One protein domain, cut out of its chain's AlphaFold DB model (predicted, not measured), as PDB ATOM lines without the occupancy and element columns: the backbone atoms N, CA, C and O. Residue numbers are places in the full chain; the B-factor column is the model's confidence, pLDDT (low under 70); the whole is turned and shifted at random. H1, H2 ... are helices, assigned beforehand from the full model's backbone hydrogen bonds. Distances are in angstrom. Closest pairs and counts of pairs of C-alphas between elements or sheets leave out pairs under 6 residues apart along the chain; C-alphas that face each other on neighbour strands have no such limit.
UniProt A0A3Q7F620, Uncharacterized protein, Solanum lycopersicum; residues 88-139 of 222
ATOM      1  N   HIS A  88     437.421 587.148 396.742       79.00
ATOM      2  CA  HIS A  88     436.879 588.278 395.988       79.00
ATOM      3  C   HIS A  88     436.856 588.024 394.470       79.00
ATOM      4  O   HIS A  88     435.877 588.376 393.815       79.00
ATOM      5  N   GLU A  89     437.881 587.369 393.918       83.81
ATOM      6  CA  GLU A  89     437.947 586.999 392.500       83.81
ATOM      7  C   GLU A  89     436.862 585.962 392.170       83.81
ATOM      8  O   GLU A  89     436.196 586.054 391.136       83.81
ATOM      9  N   LEU A  90     436.617 585.014 393.081       80.38
ATOM     10  CA  LEU A  90     435.540 584.033 392.950       80.38
ATOM     11  C   LEU A  90     434.161 584.713 392.891       80.38
ATOM     12  O   LEU A  90     433.342 584.387 392.028       80.38
ATOM     13  N   PHE A  91     433.909 585.698 393.759       81.25
ATOM     14  CA  PHE A  91     432.674 586.487 393.710       81.25
ATOM     15  C   PHE A  91     432.524 587.249 392.391       81.25
ATOM     16  O   PHE A  91     431.425 587.308 391.832       81.25
ATOM     17  N   GLU A  92     433.611 587.810 391.862       83.75
ATOM     18  CA  GLU A  92     433.587 588.482 390.564       83.75
ATOM     19  C   GLU A  92     433.281 587.518 389.416       83.75
ATOM     20  O   GLU A  92     432.449 587.842 388.562       83.75
ATOM     21  N   ALA A  93     433.873 586.322 389.426       83.25
ATOM     22  CA  ALA A  93     433.615 585.283 388.433       83.25
ATOM     23  C   ALA A  93     432.162 584.779 388.481       83.25
ATOM     24  O   ALA A  93     431.505 584.657 387.440       83.25
ATOM     25  N   HIS A  94     431.620 584.546 389.680       83.00
ATOM     26  CA  HIS A  94     430.214 584.175 389.850       83.00
ATOM     27  C   HIS A  94     429.277 585.264 389.345       83.00
ATOM     28  O   HIS A  94     428.358 584.983 388.574       83.00
ATOM     29  N   ARG A  95     429.542 586.517 389.722       84.25
ATOM     30  CA  ARG A  95     428.756 587.658 389.259       84.25
ATOM     31  C   ARG A  95     428.793 587.762 387.737       84.25
ATOM     32  O   ARG A  95     427.746 587.909 387.113       84.25
ATOM     33  N   TYR A  96     429.976 587.647 387.138       86.12
ATOM     34  CA  TYR A  96     430.125 587.653 385.686       86.12
ATOM     35  C   TYR A  96     429.293 586.548 385.037       86.12
ATOM     36  O   TYR A  96     428.570 586.814 384.083       86.12
ATOM     37  N   THR A  97     429.337 585.335 385.582       86.88
ATOM     38  CA  THR A  97     428.556 584.208 385.063       86.88
ATOM     39  C   THR A  97     427.064 584.528 385.079       86.88
ATOM     40  O   THR A  97     426.425 584.410 384.041       86.88
ATOM     41  N   LEU A  98     426.529 585.018 386.205       85.12
ATOM     42  CA  LEU A  98     425.107 585.361 386.347       85.12
ATOM     43  C   LEU A  98     424.643 586.433 385.355       85.12
ATOM     44  O   LEU A  98     423.562 586.303 384.797       85.12
ATOM     45  N   PHE A  99     425.455 587.464 385.109       84.12
ATOM     46  CA  PHE A  99     425.118 588.525 384.150       84.12
ATOM     47  C   PHE A  99     425.308 588.124 382.679       84.12
ATOM     48  O   PHE A  99     424.923 588.887 381.798       84.12
ATOM     49  N   ASN A 100     425.922 586.970 382.400       86.81
ATOM     50  CA  ASN A 100     426.222 586.510 381.040       86.81
ATOM     51  C   ASN A 100     425.627 585.124 380.727       86.81
ATOM     52  O   ASN A 100     425.985 584.532 379.710       86.81
ATOM     53  N   THR A 101     424.729 584.589 381.563       87.44
ATOM     54  CA  THR A 101     424.089 583.284 381.308       87.44
ATOM     55  C   THR A 101     423.165 583.312 380.092       87.44
ATOM     56  O   THR A 101     423.003 582.287 379.435       87.44
ATOM     57  N   GLY A 102     422.551 584.463 379.791       85.25
ATOM     58  CA  GLY A 102     421.539 584.590 378.738       85.25
ATOM     59  C   GLY A 102     420.232 583.844 379.042       85.25
ATOM     60  O   GLY A 102     419.418 583.656 378.140       85.25
ATOM     61  N   ASP A 103     420.037 583.405 380.289       89.00
ATOM     62  CA  ASP A 103     418.831 582.714 380.737       89.00
ATOM     63  C   ASP A 103     417.728 583.722 381.103       89.00
ATOM     64  O   ASP A 103     417.950 584.668 381.861       89.00
ATOM     65  N   GLU A 104     416.517 583.516 380.577       89.75
ATOM     66  CA  GLU A 104     415.394 584.447 380.751       89.75
ATOM     67  C   GLU A 104     414.943 584.580 382.217       89.75
ATOM     68  O   GLU A 104     414.541 585.666 382.645       89.75
ATOM     69  N   GLN A 105     415.037 583.508 383.013       85.38
ATOM     70  CA  GLN A 105     414.655 583.542 384.428       85.38
ATOM     71  C   GLN A 105     415.675 584.334 385.243       85.38
ATOM     72  O   GLN A 105     415.297 585.143 386.096       85.38
ATOM     73  N   VAL A 106     416.963 584.151 384.942       85.06
ATOM     74  CA  VAL A 106     418.046 584.915 385.576       85.06
ATOM     75  C   VAL A 106     417.925 586.401 385.228       85.06
ATOM     76  O   VAL A 106     418.006 587.245 386.120       85.06
ATOM     77  N   GLU A 107     417.625 586.744 383.973       88.12
ATOM     78  CA  GLU A 107     417.398 588.134 383.549       88.12
ATOM     79  C   GLU A 107     416.173 588.778 384.219       88.12
ATOM     80  O   GLU A 107     416.215 589.947 384.629       88.12
ATOM     81  N   ALA A 108     415.084 588.023 384.385       88.44
ATOM     82  CA  ALA A 108     413.913 588.490 385.122       88.44
ATOM     83  C   ALA A 108     414.268 588.820 386.582       88.44
ATOM     84  O   ALA A 108     413.902 589.893 387.075       88.44
ATOM     85  N   PHE A 109     415.045 587.953 387.235       86.38
ATOM     86  CA  PHE A 109     415.511 588.157 388.606       86.38
ATOM     87  C   PHE A 109     416.480 589.347 388.726       86.38
ATOM     88  O   PHE A 109     416.325 590.188 389.618       86.38
ATOM     89  N   ILE A 110     417.420 589.502 387.783       86.94
ATOM     90  CA  ILE A 110     418.298 590.685 387.692       86.94
ATOM     91  C   ILE A 110     417.451 591.961 387.639       86.94
ATOM     92  O   ILE A 110     417.709 592.925 388.369       86.94
ATOM     93  N   LYS A 111     416.425 591.985 386.785       88.00
ATOM     94  CA  LYS A 111     415.548 593.147 386.603       88.00
ATOM     95  C   LYS A 111     414.711 593.451 387.847       88.00
ATOM     96  O   LYS A 111     414.568 594.623 388.205       88.00
ATOM     97  N   GLU A 112     414.186 592.428 388.512       88.19
ATOM     98  CA  GLU A 112     413.455 592.590 389.768       88.19
ATOM     99  C   GLU A 112     414.359 593.192 390.849       88.19
ATOM    100  O   GLU A 112     414.012 594.223 391.434       88.19
ATOM    101  N   HIS A 113     415.564 592.648 391.032       85.31
ATOM    102  CA  HIS A 113     416.528 593.173 391.998       85.31
ATOM    103  C   HIS A 113     416.939 594.627 391.692       85.31
ATOM    104  O   HIS A 113     417.075 595.442 392.611       85.31
ATOM    105  N   LYS A 114     417.076 595.014 390.412       84.75
ATOM    106  CA  LYS A 114     417.264 596.431 390.019       84.75
ATOM    107  C   LYS A 114     416.106 597.299 390.502       84.75
ATOM    108  O   LYS A 114     416.329 598.337 391.115       84.75
ATOM    109  N   SER A 115     414.869 596.853 390.293       83.81
ATOM    110  CA  SER A 115     413.685 597.616 390.710       83.81
ATOM    111  C   SER A 115     413.578 597.773 392.236       83.81
ATOM    112  O   SER A 115     413.167 598.830 392.725       83.81
ATOM    113  N   LEU A 116     413.997 596.752 392.992       83.00
ATOM    114  CA  LEU A 116     414.036 596.769 394.455       83.00
ATOM    115  C   LEU A 116     415.142 597.684 394.992       83.00
ATOM    116  O   LEU A 116     414.919 598.489 395.893       83.00
ATOM    117  N   THR A 117     416.338 597.624 394.423       80.00
ATOM    118  CA  THR A 117     417.446 598.502 394.840       80.00
ATOM    119  C   THR A 117     417.181 599.965 394.481       80.00
ATOM    120  O   THR A 117     417.453 600.862 395.287       80.00
ATOM    121  N   ASP A 118     416.550 600.218 393.331       78.44
ATOM    122  CA  ASP A 118     416.152 601.560 392.907       78.44
ATOM    123  C   ASP A 118     415.142 602.216 393.851       78.44
ATOM    124  O   ASP A 118     415.160 603.448 393.996       78.44
ATOM    125  N   ASN A 119     414.275 601.413 394.476       74.00
ATOM    126  CA  ASN A 119     413.260 601.889 395.411       74.00
ATOM    127  C   ASN A 119     413.793 602.035 396.850       74.00
ATOM    128  O   ASN A 119     413.394 602.972 397.547       74.00
ATOM    129  N   ARG A 120     414.731 601.174 397.270       72.25
ATOM    130  CA  ARG A 120     415.332 601.181 398.613       72.25
ATOM    131  C   ARG A 120     416.379 602.275 398.785       72.25
ATOM    132  O   ARG A 120     416.440 602.905 399.841       72.25
ATOM    133  N   THR A 121     417.181 602.531 397.756       72.38
ATOM    134  CA  THR A 121     418.342 603.417 397.867       72.38
ATOM    135  C   THR A 121     418.036 604.793 397.286       72.38
ATOM    136  O   THR A 121     417.829 604.966 396.082       72.38
ATOM    137  N   ARG A 122     418.060 605.827 398.135       70.69
ATOM    138  CA  ARG A 122     418.093 607.224 397.674       70.69
ATOM    139  C   ARG A 122     419.520 607.573 397.265       70.69
ATOM    140  O   ARG A 122     420.399 607.696 398.106       70.69
ATOM    141  N   GLY A 123     419.741 607.753 395.971       73.44
ATOM    142  CA  GLY A 123     421.050 608.078 395.418       73.44
ATOM    143  C   GLY A 123     420.962 608.391 393.933       73.44
ATOM    144  O   GLY A 123     419.915 608.199 393.309       73.44
ATOM    145  N   ASN A 124     422.058 608.893 393.366       80.19
ATOM    146  CA  ASN A 124     422.170 609.027 391.918       80.19
ATOM    147  C   ASN A 124     422.205 607.633 391.255       80.19
ATOM    148  O   ASN A 124     422.441 606.620 391.915       80.19
ATOM    149  N   ALA A 125     421.962 607.582 389.944       78.75
ATOM    150  CA  ALA A 125     421.908 606.320 389.199       78.75
ATOM    151  C   ALA A 125     423.189 605.476 389.351       78.75
ATOM    152  O   ALA A 125     423.124 604.253 389.379       78.75
ATOM    153  N   TRP A 126     424.343 606.127 389.514       74.19
ATOM    154  CA  TRP A 126     425.631 605.460 389.685       74.19
ATOM    155  C   TRP A 126     425.738 604.707 391.019       74.19
ATOM    156  O   TRP A 126     426.107 603.536 391.032       74.19
ATOM    157  N   VAL A 127     425.327 605.331 392.130       76.81
ATOM    158  CA  VAL A 127     425.288 604.676 393.450       76.81
ATOM    159  C   VAL A 127     424.320 603.492 393.437       76.81
ATOM    160  O   VAL A 127     424.637 602.434 393.971       76.81
ATOM    161  N   LYS A 128     423.165 603.634 392.778       78.12
ATOM    162  CA  LYS A 128     422.183 602.546 392.650       78.12
ATOM    163  C   LYS A 128     422.733 601.366 391.849       78.12
ATOM    164  O   LYS A 128     422.612 600.227 392.289       78.12
ATOM    165  N   ALA A 129     423.404 601.636 390.728       75.81
ATOM    166  CA  ALA A 129     424.058 600.604 389.927       75.81
ATOM    167  C   ALA A 129     425.167 599.881 390.709       75.81
ATOM    168  O   ALA A 129     425.275 598.657 390.635       75.81
ATOM    169  N   GLN A 130     425.950 600.617 391.504       77.25
ATOM    170  CA  GLN A 130     426.999 600.038 392.338       77.25
ATOM    171  C   GLN A 130     426.421 599.108 393.414       77.25
ATOM    172  O   GLN A 130     426.909 597.990 393.570       77.25
ATOM    173  N   VAL A 131     425.366 599.539 394.111       77.00
ATOM    174  CA  VAL A 131     424.663 598.730 395.121       77.00
ATOM    175  C   VAL A 131     424.059 597.484 394.482       77.00
ATOM    176  O   VAL A 131     424.364 596.377 394.912       77.00
ATOM    177  N   HIS A 132     423.319 597.646 393.383       79.00
ATOM    178  CA  HIS A 132     422.756 596.528 392.634       79.00
ATOM    179  C   HIS A 132     423.830 595.504 392.235       79.00
ATOM    180  O   HIS A 132     423.639 594.315 392.448       79.00
ATOM    181  N   SER A 133     424.982 595.949 391.725       75.25
ATOM    182  CA  SER A 133     426.071 595.049 391.311       75.25
ATOM    183  C   SER A 133     426.820 594.362 392.463       75.25
ATOM    184  O   SER A 133     427.494 593.358 392.236       75.25
ATOM    185  N   ARG A 134     426.773 594.915 393.683       72.75
ATOM    186  CA  ARG A 134     427.453 594.347 394.861       72.75
ATOM    187  C   ARG A 134     426.541 593.450 395.685       72.75
ATOM    188  O   ARG A 134     427.037 592.496 396.260       72.75
ATOM    189  N   GLU A 135     425.252 593.767 395.749       73.25
ATOM    190  CA  GLU A 135     424.259 593.018 396.531       73.25
ATOM    191  C   GLU A 135     423.589 591.904 395.725       73.25
ATOM    192  O   GLU A 135     423.010 590.998 396.311       73.25
ATOM    193  N   PHE A 136     423.694 591.933 394.390       69.38
ATOM    194  CA  PHE A 136     423.283 590.825 393.529       69.38
ATOM    195  C   PHE A 136     424.298 589.678 393.622       69.38
ATOM    196  O   PHE A 136     425.065 589.401 392.699       69.38
ATOM    197  N   VAL A 137     424.343 589.061 394.795       61.16
ATOM    198  CA  VAL A 137     425.038 587.810 395.081       61.16
ATOM    199  C   VAL A 137     423.942 586.793 395.395       61.16
ATOM    200  O   VAL A 137     422.973 587.157 396.063       61.16
ATOM    201  N   PRO A 138     424.045 585.534 394.940       51.69
ATOM    202  CA  PRO A 138     423.214 584.466 395.470       51.69
ATOM    203  C   PRO A 138     423.582 584.291 396.946       51.69
ATOM    204  O   PRO A 138     424.542 583.602 397.283       51.69
ATOM    205  N   VAL A 139     422.851 584.984 397.815       47.56
ATOM    206  CA  VAL A 139     422.925 584.826 399.273       47.56
ATOM    207  C   VAL A 139     422.650 583.356 399.637       47.56
ATOM    208  O   VAL A 139     423.314 582.780 400.491       47.56
TER     209      VAL A 139
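AT A GLANCE: This is residues 88 to 139 of the 222 residues of an uncharacterized protein of Solanum lycopersicum (UniProt A0A3Q7F620). H1 and H2 make a corner near their ends like an open L, and H3 folds back from the far end of H2, crossing its later part steeply and pointing toward H1. Residues 100 to 105, at the corner, stick out. The printed part has 52 residues with three named helices, H1, H2 and H3 in chain order, and no named strand; the class is all helix. It is compact, with a radius of gyration of the C-alphas of 11.3 A, and spans 29 by 26 by 18 A.

IN THESE COORDINATES: Find C-alpha 88 at (436.879, 588.278, 395.988); from there H1, residues 88 to 99, runs 16.7 A. Next look at C-alpha 104 at (415.394, 584.447, 380.751), where H2, residues 104 to 120, begins its 24.5 A. H3, residues 125 to 135, runs 15.4 A and ends at C-alpha 135 at (424.259, 593.018, 396.531).

HOW THE PARTS SIT: Look first at residues 98 to 99 of H1 and 106 to 110 of H2: there the two helices only just touch, with 3 pairs of C-alphas within 8 A. The closest C-alphas, those of Leu 98 and Val 106, are 7.1 A apart. H1 and H2 run opposite ways at a steep tilt of 68 degrees, only just short of about perpendicular. Go on to residues 113 to 118, the part of H2 that touches H3; the closest C-alphas of the two helices, those of Thr 117 and His 132, are 6.1 A apart. H2 and H3 run opposite ways at a steep tilt of 59 degrees. H1 and H3 are near each other, with 5 pairs of C-alphas within 10 A. In H1, H2 and H3 every O i to N i+4 pair is within hydrogen-bond range.

THE WHOLE: The C-alphas of Asp 103 and Arg 122, the two farthest apart, are 29.8 A apart. The printed part has no cut, and the links H1 to H2 and H2 to H3 are tight. Mean pLDDT of the printed part is 79.7; look for values under 70 at residues 136 to 139.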